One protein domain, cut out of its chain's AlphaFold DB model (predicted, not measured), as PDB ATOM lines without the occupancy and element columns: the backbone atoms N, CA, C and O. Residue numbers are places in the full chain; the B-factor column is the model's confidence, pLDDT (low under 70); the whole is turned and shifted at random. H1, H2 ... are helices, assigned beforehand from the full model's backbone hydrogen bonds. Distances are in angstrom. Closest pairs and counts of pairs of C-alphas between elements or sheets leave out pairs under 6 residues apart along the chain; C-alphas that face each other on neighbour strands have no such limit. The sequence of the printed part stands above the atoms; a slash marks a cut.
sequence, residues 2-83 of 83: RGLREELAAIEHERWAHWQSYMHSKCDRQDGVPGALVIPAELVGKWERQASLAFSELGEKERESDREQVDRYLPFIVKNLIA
ATOM      1  N   ARG A   2     257.394 165.834 272.305       64.38
ATOM      2  CA  ARG A   2     258.287 164.846 272.961       64.38
ATOM      3  C   ARG A   2     259.589 165.447 273.525       64.38
ATOM      4  O   ARG A   2     259.941 165.085 274.631       64.38
ATOM      5  N   GLY A   3     260.234 166.394 272.831       86.19
ATOM      6  CA  GLY A   3     261.465 167.046 273.321       86.19
ATOM      7  C   GLY A   3     261.263 167.868 274.598       86.19
ATOM      8  O   GLY A   3     261.895 167.588 275.605       86.19
ATOM      9  N   LEU A   4     260.291 168.789 274.591       89.44
ATOM     10  CA  LEU A   4     259.987 169.630 275.756       89.44
ATOM     11  C   LEU A   4     259.639 168.811 277.010       89.44
ATOM     12  O   LEU A   4     260.020 169.182 278.114       89.44
ATOM     13  N   ARG A   5     258.932 167.682 276.856       92.00
ATOM     14  CA  ARG A   5     258.634 166.796 277.989       92.00
ATOM     15  C   ARG A   5     259.906 166.216 278.612       92.00
ATOM     16  O   ARG A   5     259.981 166.173 279.832       92.00
ATOM     17  N   GLU A   6     260.864 165.769 277.803       94.69
ATOM     18  CA  GLU A   6     262.133 165.217 278.301       94.69
ATOM     19  C   GLU A   6     262.989 166.294 278.975       94.69
ATOM     20  O   GLU A   6     263.567 166.048 280.027       94.69
ATOM     21  N   GLU A   7     263.016 167.512 278.431       92.94
ATOM     22  CA  GLU A   7     263.734 168.633 279.050       92.94
ATOM     23  C   GLU A   7     263.122 169.019 280.406       92.94
ATOM     24  O   GLU A   7     263.840 169.188 281.389       92.94
ATOM     25  N   LEU A   8     261.789 169.080 280.495       93.62
ATOM     26  CA  LEU A   8     261.096 169.313 281.766       93.62
ATOM     27  C   LEU A   8     261.296 168.152 282.753       93.62
ATOM     28  O   LEU A   8     261.465 168.390 283.946       93.62
ATOM     29  N   ALA A   9     261.317 166.905 282.276       95.75
ATOM     30  CA  ALA A   9     261.605 165.742 283.114       95.75
ATOM     31  C   ALA A   9     263.048 165.755 283.644       95.75
ATOM     32  O   ALA A   9     263.271 165.385 284.794       95.75
ATOM     33  N   ALA A  10     264.015 166.217 282.845       95.69
ATOM     34  CA  ALA A  10     265.399 166.386 283.280       95.69
ATOM     35  C   ALA A  10     265.515 167.432 284.402       95.69
ATOM     36  O   ALA A  10     266.176 167.175 285.408       95.69
ATOM     37  N   ILE A  11     264.808 168.562 284.275       96.00
ATOM     38  CA  ILE A  11     264.728 169.591 285.324       96.00
ATOM     39  C   ILE A  11     264.092 169.019 286.599       96.00
ATOM     40  O   ILE A  11     264.598 169.233 287.700       96.00
ATOM     41  N   GLU A  12     263.001 168.262 286.473       96.69
ATOM     42  CA  GLU A  12     262.347 167.646 287.630       96.69
ATOM     43  C   GLU A  12     263.250 166.617 288.324       96.69
ATOM     44  O   GLU A  12     263.320 166.577 289.553       96.69
ATOM     45  N   HIS A  13     264.003 165.828 287.553       97.25
ATOM     46  CA  HIS A  13     264.972 164.884 288.104       97.25
ATOM     47  C   HIS A  13     266.086 165.590 288.887       97.25
ATOM     48  O   HIS A  13     266.441 165.142 289.977       97.25
ATOM     49  N   GLU A  14     266.608 166.708 288.376       96.00
ATOM     50  CA  GLU A  14     267.604 167.518 289.084       96.00
ATOM     51  C   GLU A  14     267.054 168.041 290.422       96.00
ATOM     52  O   GLU A  14     267.721 167.930 291.455       96.00
ATOM     53  N   ARG A  15     265.811 168.544 290.435       95.25
ATOM     54  CA  ARG A  15     265.140 169.029 291.654       95.25
ATOM     55  C   ARG A  15     264.945 167.915 292.677       95.25
ATOM     56  O   ARG A  15     265.259 168.107 293.854       95.25
ATOM     57  N   TRP A  16     264.477 166.748 292.234       96.50
ATOM     58  CA  TRP A  16     264.341 165.569 293.087       96.50
ATOM     59  C   TRP A  16     265.693 165.142 293.674       96.50
ATOM     60  O   TRP A  16     265.807 164.968 294.887       96.50
ATOM     61  N   ALA A  17     266.738 165.037 292.847       97.19
ATOM     62  CA  ALA A  17     268.068 164.621 293.289       97.19
ATOM     63  C   ALA A  17     268.684 165.612 294.291       97.19
ATOM     64  O   ALA A  17     269.311 165.202 295.274       97.19
ATOM     65  N   HIS A  18     268.476 166.914 294.072       94.69
ATOM     66  CA  HIS A  18     268.892 167.967 294.993       94.69
ATOM     67  C   HIS A  18     268.203 167.834 296.357       94.69
ATOM     68  O   HIS A  18     268.888 167.790 297.381       94.69
ATOM     69  N   TRP A  19     266.872 167.700 296.381       95.38
ATOM     70  CA  TRP A  19     266.115 167.520 297.623       95.38
ATOM     71  C   TRP A  19     266.470 166.221 298.346       95.38
ATOM     72  O   TRP A  19     266.653 166.236 299.564       95.38
ATOM     73  N   GLN A  20     266.644 165.121 297.612       96.88
ATOM     74  CA  GLN A  20     267.036 163.838 298.193       96.88
ATOM     75  C   GLN A  20     268.422 163.923 298.845       96.88
ATOM     76  O   GLN A  20     268.617 163.456 299.968       96.88
ATOM     77  N   SER A  21     269.378 164.571 298.173       96.94
ATOM     78  CA  SER A  21     270.729 164.775 298.702       96.94
ATOM     79  C   SER A  21     270.724 165.696 299.920       96.94
ATOM     80  O   SER A  21     271.406 165.415 300.905       96.94
ATOM     81  N   TYR A  22     269.930 166.772 299.886       96.31
ATOM     82  CA  TYR A  22     269.760 167.668 301.025       96.31
ATOM     83  C   TYR A  22     269.166 166.931 302.228       96.31
ATOM     84  O   TYR A  22     269.740 167.005 303.310       96.31
ATOM     85  N   MET A  23     268.082 166.171 302.047       97.12
ATOM     86  CA  MET A  23     267.475 165.380 303.118       97.12
ATOM     87  C   MET A  23     268.487 164.397 303.715       97.12
ATOM     88  O   MET A  23     268.708 164.424 304.922       97.12
ATOM     89  N   HIS A  24     269.189 163.622 302.882       97.38
ATOM     90  CA  HIS A  24     270.232 162.701 303.347       97.38
ATOM     91  C   HIS A  24     271.368 163.411 304.095       97.38
ATOM     92  O   HIS A  24     271.888 162.868 305.065       97.38
ATOM     93  N   SER A  25     271.744 164.627 303.682       97.44
ATOM     94  CA  SER A  25     272.770 165.427 304.369       97.44
ATOM     95  C   SER A  25     272.356 165.879 305.774       97.44
ATOM     96  O   SER A  25     273.200 166.336 306.542       97.44
ATOM     97  N   LYS A  26     271.061 165.790 306.099       98.12
ATOM     98  CA  LYS A  26     270.506 166.093 307.421       98.12
ATOM     99  C   LYS A  26     270.267 164.855 308.280       98.12
ATOM    100  O   LYS A  26     269.866 165.012 309.426       98.12
ATOM    101  N   CYS A  27     270.479 163.661 307.737       97.94
ATOM    102  CA  CYS A  27     270.317 162.422 308.477       97.94
ATOM    103  C   CYS A  27     271.596 162.045 309.219       97.94
ATOM    104  O   CYS A  27     272.700 162.177 308.683       97.94
ATOM    105  N   ASP A  28     271.426 161.444 310.388       97.38
ATOM    106  CA  ASP A  28     272.490 160.722 311.068       97.38
ATOM    107  C   ASP A  28     272.628 159.316 310.481       97.38
ATOM    108  O   ASP A  28     271.659 158.703 310.028       97.38
ATOM    109  N   ARG A  29     273.846 158.777 310.477       96.38
ATOM    110  CA  ARG A  29     274.073 157.376 310.107       96.38
ATOM    111  C   ARG A  29     273.917 156.505 311.343       96.38
ATOM    112  O   ARG A  29     274.460 156.833 312.392       96.38
ATOM    113  N   GLN A  30     273.210 155.387 311.208       95.56
ATOM    114  CA  GLN A  30     273.111 154.415 312.292       95.56
ATOM    115  C   GLN A  30     274.292 153.441 312.248       95.56
ATOM    116  O   GLN A  30     274.478 152.710 311.270       95.56
ATOM    117  N   ASP A  31     275.061 153.400 313.332       94.62
ATOM    118  CA  ASP A  31     276.188 152.483 313.463       94.62
ATOM    119  C   ASP A  31     275.737 151.018 313.393       94.62
ATOM    120  O   ASP A  31     274.711 150.618 313.945       94.62
ATOM    121  N   GLY A  32     276.523 150.200 312.690       94.50
ATOM    122  CA  GLY A  32     276.269 148.764 312.549       94.50
ATOM    123  C   GLY A  32     275.157 148.383 311.565       94.50
ATOM    124  O   GLY A  32     274.964 147.191 311.336       94.50
ATOM    125  N   VAL A  33     274.466 149.347 310.939       96.81
ATOM    126  CA  VAL A  33     273.416 149.077 309.940       96.81
ATOM    127  C   VAL A  33     273.759 149.766 308.610       96.81
ATOM    128  O   VAL A  33     273.529 150.967 308.447       96.81
ATOM    129  N   PRO A  34     274.322 149.036 307.627       95.44
ATOM    130  CA  PRO A  34     274.718 149.613 306.346       95.44
ATOM    131  C   PRO A  34     273.561 150.322 305.633       95.44
ATOM    132  O   PRO A  34     272.506 149.741 305.398       95.44
ATOM    133  N   GLY A  35     273.780 151.585 305.265       94.06
ATOM    134  CA  GLY A  35     272.802 152.391 304.529       94.06
ATOM    135  C   GLY A  35     271.662 152.967 305.373       94.06
ATOM    136  O   GLY A  35     270.860 153.722 304.830       94.06
ATOM    137  N   ALA A  36     271.597 152.675 306.675       96.75
ATOM    138  CA  ALA A  36     270.586 153.260 307.546       96.75
ATOM    139  C   ALA A  36     270.859 154.749 307.792       96.75
ATOM    140  O   ALA A  36     271.952 155.149 308.210       96.75
ATOM    141  N   LEU A  37     269.828 155.549 307.534       97.44
ATOM    142  CA  LEU A  37     269.775 156.978 307.792       97.44
ATOM    143  C   LEU A  37     268.659 157.243 308.802       97.44
ATOM    144  O   LEU A  37     267.526 156.804 308.608       97.44
ATOM    145  N   VAL A  38     268.984 157.970 309.863       97.75
ATOM    146  CA  VAL A  38     268.049 158.406 310.897       97.75
ATOM    147  C   VAL A  38     267.784 159.887 310.677       97.75
ATOM    148  O   VAL A  38     268.701 160.702 310.741       97.75
ATOM    149  N   ILE A  39     266.536 160.238 310.380       97.88
ATOM    150  CA  ILE A  39     266.130 161.638 310.253       97.88
ATOM    151  C   ILE A  39     265.847 162.170 311.663       97.88
ATOM    152  O   ILE A  39     265.039 161.562 312.373       97.88
ATOM    153  N   PRO A  40     266.449 163.298 312.075       98.12
ATOM    154  CA  PRO A  40     266.098 163.957 313.326       98.12
ATOM    155  C   PRO A  40     264.597 164.265 313.409       98.12
ATOM    156  O   PRO A  40     263.995 164.757 312.448       98.12
ATOM    157  N   ALA A  41     263.975 163.976 314.553       98.06
ATOM    158  CA  ALA A  41     262.522 164.060 314.721       98.06
ATOM    159  C   ALA A  41     261.975 165.475 314.457       98.06
ATOM    160  O   ALA A  41     260.882 165.635 313.914       98.06
ATOM    161  N   GLU A  42     262.745 166.513 314.783       98.12
ATOM    162  CA  GLU A  42     262.394 167.901 314.502       98.12
ATOM    163  C   GLU A  42     262.329 168.206 313.001       98.12
ATOM    164  O   GLU A  42     261.509 169.022 312.576       98.12
ATOM    165  N   LEU A  43     263.154 167.540 312.186       98.12
ATOM    166  CA  LEU A  43     263.126 167.691 310.735       98.12
ATOM    167  C   LEU A  43     261.963 166.922 310.120       98.12
ATOM    168  O   LEU A  43     261.309 167.469 309.236       98.12
ATOM    169  N   VAL A  44     261.648 165.730 310.640       98.25
ATOM    170  CA  VAL A  44     260.426 164.997 310.267       98.25
ATOM    171  C   VAL A  44     259.201 165.880 310.503       98.25
ATOM    172  O   VAL A  44     258.492 166.206 309.554       98.25
ATOM    173  N   GLY A  45     259.010 166.374 311.732       98.19
ATOM    174  CA  GLY A  45     257.855 167.210 312.064       98.19
ATOM    175  C   GLY A  45     257.811 168.526 311.280       98.19
ATOM    176  O   GLY A  45     256.739 168.980 310.876       98.19
ATOM    177  N   LYS A  46     258.971 169.140 311.011       97.62
ATOM    178  CA  LYS A  46     259.053 170.338 310.165       97.62
ATOM    179  C   LYS A  46     258.596 170.048 308.735       97.62
ATOM    180  O   LYS A  46     257.771 170.799 308.216       97.62
ATOM    181  N   TRP A  47     259.140 169.015 308.095       97.50
ATOM    182  CA  TRP A  47     258.845 168.703 306.698       97.50
ATOM    183  C   TRP A  47     257.420 168.182 306.512       97.50
ATOM    184  O   TRP A  47     256.760 168.599 305.566       97.50
ATOM    185  N   GLU A  48     256.901 167.365 307.433       98.06
ATOM    186  CA  GLU A  48     255.498 166.929 307.417       98.06
ATOM    187  C   GLU A  48     254.538 168.117 307.521       98.06
ATOM    188  O   GLU A  48     253.605 168.232 306.725       98.06
ATOM    189  N   ARG A  49     254.802 169.058 308.441       98.00
ATOM    190  CA  ARG A  49     254.017 170.293 308.540       98.00
ATOM    191  C   ARG A  49     254.063 171.074 307.230       98.00
ATOM    192  O   ARG A  49     253.012 171.431 306.714       98.00
ATOM    193  N   GLN A  50     255.256 171.345 306.697       97.56
ATOM    194  CA  GLN A  50     255.420 172.103 305.451       97.56
ATOM    195  C   GLN A  50     254.673 171.447 304.284       97.56
ATOM    196  O   GLN A  50     253.947 172.133 303.575       97.56
ATOM    197  N   ALA A  51     254.788 170.125 304.135       96.75
ATOM    198  CA  ALA A  51     254.111 169.365 303.089       96.75
ATOM    199  C   ALA A  51     252.576 169.351 303.235       96.75
ATOM    200  O   ALA A  51     251.874 169.137 302.250       96.75
ATOM    201  N   SER A  52     252.054 169.570 304.447       98.06
ATOM    202  CA  SER A  52     250.611 169.636 304.717       98.06
ATOM    203  C   SER A  52     249.982 171.018 304.495       98.06
ATOM    204  O   SER A  52     248.757 171.117 304.441       98.06
ATOM    205  N   LEU A  53     250.793 172.074 304.385       97.81
ATOM    206  CA  LEU A  53     250.326 173.453 304.227       97.81
ATOM    207  C   LEU A  53     250.163 173.823 302.753       97.81
ATOM    208  O   LEU A  53     250.946 173.409 301.897       97.81
ATOM    209  N   ALA A  54     249.191 174.685 302.451       98.06
ATOM    210  CA  ALA A  54     249.180 175.369 301.165       98.06
ATOM    211  C   ALA A  54     250.340 176.379 301.088       98.06
ATOM    212  O   ALA A  54     250.746 176.961 302.093       98.06
ATOM    213  N   PHE A  55     250.830 176.679 299.880       97.19
ATOM    214  CA  PHE A  55     251.912 177.658 299.677       97.19
ATOM    215  C   PHE A  55     251.623 179.026 300.330       97.19
ATOM    216  O   PHE A  55     252.510 179.659 300.901       97.19
ATOM    217  N   SER A  56     250.367 179.482 300.296       97.75
ATOM    218  CA  SER A  56     249.940 180.734 300.938       97.75
ATOM    219  C   SER A  56     250.060 180.716 302.464       97.75
ATOM    220  O   SER A  56     250.145 181.778 303.074       97.75
ATOM    221  N   GLU A  57     250.074 179.535 303.075       98.25
ATOM    222  CA  GLU A  57     250.122 179.330 304.527       98.25
ATOM    223  C   GLU A  57     251.545 179.092 305.049       98.25
ATOM    224  O   GLU A  57     251.773 179.117 306.258       98.25
ATOM    225  N   LEU A  58     252.516 178.897 304.154       98.00
ATOM    226  CA  LEU A  58     253.926 178.783 304.509       98.00
ATOM    227  C   LEU A  58     254.469 180.084 305.126       98.00
ATOM    228  O   LEU A  58     253.969 181.187 304.891       98.00
ATOM    229  N   GLY A  59     255.544 179.987 305.901       97.62
ATOM    230  CA  GLY A  59     256.312 181.157 306.320       97.62
ATOM    231  C   GLY A  59     257.060 181.794 305.145       97.62
ATOM    232  O   GLY A  59     257.337 181.148 304.138       97.62
ATOM    233  N   GLU A  60     257.468 183.059 305.282       97.75
ATOM    234  CA  GLU A  60     258.145 183.775 304.186       97.75
ATOM    235  C   GLU A  60     259.436 183.089 303.723       97.75
ATOM    236  O   GLU A  60     259.665 182.942 302.530       97.75
ATOM    237  N   LYS A  61     260.242 182.588 304.665       96.44
ATOM    238  CA  LYS A  61     261.468 181.841 304.344       96.44
ATOM    239  C   LYS A  61     261.195 180.508 303.647       96.44
ATOM    240  O   LYS A  61     262.026 180.040 302.881       96.44
ATOM    241  N   GLU A  62     260.069 179.876 303.960       97.06
ATOM    242  CA  GLU A  62     259.686 178.594 303.363       97.06
ATOM    243  C   GLU A  62     259.223 178.826 301.920       97.06
ATOM    244  O   GLU A  62     259.734 178.181 301.013       97.06
ATOM    245  N   ARG A  63     258.384 179.848 301.692       98.12
ATOM    246  CA  ARG A  63     258.016 180.280 300.337       98.12
ATOM    247  C   ARG A  63     259.212 180.726 299.505       98.12
ATOM    248  O   ARG A  63     259.237 180.458 298.310       98.12
ATOM    249  N   GLU A  64     260.176 181.423 300.107       97.94
ATOM    250  CA  GLU A  64     261.392 181.829 299.396       97.94
ATOM    251  C   GLU A  64     262.172 180.612 298.903       97.94
ATOM    252  O   GLU A  64     262.559 180.578 297.743       97.94
ATOM    253  N   SER A  65     262.288 179.563 299.723       93.94
ATOM    254  CA  SER A  65     262.904 178.305 299.289       93.94
ATOM    255  C   SER A  65     262.188 177.684 298.086       93.94
ATOM    256  O   SER A  65     262.851 177.106 297.227       93.94
ATOM    257  N   ASP A  66     260.858 177.776 298.005       95.81
ATOM    258  CA  ASP A  66     260.107 177.284 296.845       95.81
ATOM    259  C   ASP A  66     260.329 178.170 295.611       95.81
ATOM    260  O   ASP A  66     260.524 177.653 294.507       95.81
ATOM    261  N   ARG A  67     260.356 179.498 295.785       97.56
ATOM    262  CA  ARG A  67     260.642 180.458 294.704       97.56
ATOM    263  C   ARG A  67     262.042 180.277 294.137       97.56
ATOM    264  O   ARG A  67     262.179 180.200 292.922       97.56
ATOM    265  N   GLU A  68     263.047 180.070 294.983       95.94
ATOM    266  CA  GLU A  68     264.410 179.760 294.546       95.94
ATOM    267  C   GLU A  68     264.466 178.496 293.670       95.94
ATOM    268  O   GLU A  68     265.291 178.412 292.759       95.94
ATOM    269  N   GLN A  69     263.601 177.499 293.909       95.06
ATOM    270  CA  GLN A  69     263.500 176.339 293.018       95.06
ATOM    271  C   GLN A  69     262.846 176.705 291.681       95.06
ATOM    272  O   GLN A  69     263.271 176.184 290.653       95.06
ATOM    273  N   VAL A  70     261.836 177.584 291.680       96.12
ATOM    274  CA  VAL A  70     261.179 178.088 290.460       96.12
ATOM    275  C   VAL A  70     262.145 178.895 289.599       96.12
ATOM    276  O   VAL A  70     262.244 178.653 288.396       96.12
ATOM    277  N   ASP A  71     262.910 179.796 290.208       96.12
ATOM    278  CA  ASP A  71     263.821 180.705 289.509       96.12
ATOM    279  C   ASP A  71     264.907 179.969 288.710       96.12
ATOM    280  O   ASP A  71     265.387 180.477 287.695       96.12
ATOM    281  N   ARG A  72     265.245 178.733 289.097       93.69
ATOM    282  CA  ARG A  72     266.197 177.884 288.362       93.69
ATOM    283  C   ARG A  72     265.691 177.464 286.982       93.69
ATOM    284  O   ARG A  72     266.499 177.302 286.072       93.69
ATOM    285  N   TYR A  73     264.381 177.278 286.809       93.38
ATOM    286  CA  TYR A  73     263.809 176.750 285.563       93.38
ATOM    287  C   TYR A  73     262.821 177.692 284.873       93.38
ATOM    288  O   TYR A  73     262.500 177.493 283.698       93.38
ATOM    289  N   LEU A  74     262.363 178.746 285.544       94.38
ATOM    290  CA  LEU A  74     261.496 179.753 284.942       94.38
ATOM    291  C   LEU A  74     262.082 180.356 283.647       94.38
ATOM    292  O   LEU A  74     261.332 180.456 282.672       94.38
ATOM    293  N   PRO A  75     263.396 180.667 283.544       94.19
ATOM    294  CA  PRO A  75     263.982 181.143 282.289       94.19
ATOM    295  C   PRO A  75     263.841 180.139 281.138       94.19
ATOM    296  O   PRO A  75     263.605 180.533 279.996       94.19
ATOM    297  N   PHE A  76     263.948 178.839 281.435       93.06
ATOM    298  CA  PHE A  76     263.753 177.779 280.449       93.06
ATOM    299  C   PHE A  76     262.304 177.757 279.945       93.06
ATOM    300  O   PHE A  76     262.081 177.688 278.737       93.06
ATOM    301  N   ILE A  77     261.320 177.876 280.840       91.81
ATOM    302  CA  ILE A  77     259.902 177.935 280.459       91.81
ATOM    303  C   ILE A  77     259.619 179.172 279.602       91.81
ATOM    304  O   ILE A  77     259.044 179.049 278.522       91.81
ATOM    305  N   VAL A  78     260.056 180.352 280.050       93.31
ATOM    306  CA  VAL A  78     259.855 181.626 279.342       93.31
ATOM    307  C   VAL A  78     260.417 181.561 277.924       93.31
ATOM    308  O   VAL A  78     259.717 181.901 276.971       93.31
ATOM    309  N   LYS A  79     261.641 181.042 277.766       91.81
ATOM    310  CA  LYS A  79     262.281 180.869 276.457       91.81
ATOM    311  C   LYS A  79     261.479 179.971 275.509       91.81
ATOM    312  O   LYS A  79     261.500 180.208 274.309       91.81
ATOM    313  N   ASN A  80     260.815 178.935 276.024       88.62
ATOM    314  CA  ASN A  80     260.155 177.915 275.202       88.62
ATOM    315  C   ASN A  80     258.650 178.149 274.983       88.62
ATOM    316  O   ASN A  80     258.055 177.444 274.171       88.62
ATOM    317  N   LEU A  81     258.026 179.096 275.696       83.06
ATOM    318  CA  LEU A  81     256.594 179.413 275.560       83.06
ATOM    319  C   LEU A  81     256.304 180.796 274.964       83.06
ATOM    320  O   LEU A  81     255.196 181.013 274.483       83.06
ATOM    321  N   ILE A  82     257.258 181.729 275.023       71.19
ATOM    322  CA  ILE A  82     257.096 183.108 274.521       71.19
ATOM    323  C   ILE A  82     257.835 183.310 273.176       71.19
ATOM    324  O   ILE A  82     257.803 184.399 272.605       71.19
ATOM    325  N   ALA A  83     258.474 182.258 272.650       53.75
ATOM    326  CA  ALA A  83     259.131 182.244 271.340       53.75
ATOM    327  C   ALA A  83     258.192 181.804 270.207       53.75
ATOM    328  O   ALA A  83     257.379 180.878 270.436       53.75
TER     329      ALA A  83
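AT A GLANCE: This is residues 2 to 83 of the 83 residues of an uncharacterized protein of Xanthomonas dyei (UniProt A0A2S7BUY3). An open, flat frame of helices: the long helix H1 makes one side, H3 and then H4 run back the opposite way along the other, and H2 with the stretches before and after it bridges the two sides, with few contacts across the opening. The loop of residues 26 to 40, tied together by a short antiparallel pairing, makes one far end of the long axis. The printed part has 82 residues, with four named helices in the order H1, H2, H3, H4 and no named strand; its class is all helix. The whole is loose, with a radius of gyration of the C-alphas of 16.6 A, and spans 55 by 32 by 16 A.

IN THESE COORDINATES: H1 covers residues 2 to 25 and is 34.6 A long, from C-alpha 2 at (258.287, 164.846, 272.961) to C-alpha 25 at (272.770, 165.427, 304.369). Residues 26 to 40 hold no named element. H2 covers residues 41 to 52 and is 16.5 A long. H3 covers residues 60 to 71, 16.0 A from first to last C-alpha. H4 covers residues 74 to 81, 10.6 A long, and ends with C-alpha 81 at (256.594, 179.413, 275.560).

HOW THE PARTS SIT: H1, the longest helix, touches no helix. Its residues 16 to 22 stand free. In the stretch after it, residues 28 to 29 pair with residues 37 to 38, antiparallel. H1 and H2 are apart. H2 and H3 are only just apart, their closest C-alphas lying 8.0 A from each other. H1 and H3 are close but not clearly touching; their closest C-alphas, those of Arg 15 and Gln 69, are 7.6 A apart. These two helices stand at a steep tilt of 39 degrees and run opposite ways. H3 and H4 meet only through their link. H1 and H4 are near each other, with 6 pairs of C-alphas within 10 A. H2 and H4 are apart. In H1, H2, H3 and H4 every O i to N i+4 pair is within hydrogen-bond range.

THE WHOLE: The two C-alphas farthest apart, those of Gly 32 and Ala 83, are 55.8 A from each other, while the first and last printed C-alphas, those of Arg 2 and Ala 83, are 17.5 A apart. The printed part has no cut and ends at residue 83, the chain's last residue. The link from H1 to H2 is long, with 15 residues; that from H2 to H3 is short, with 7; that from H3 to H4 is tight, with 2. The mean pLDDT of the printed part is 94.6, and residues 2 and 83 are under 70.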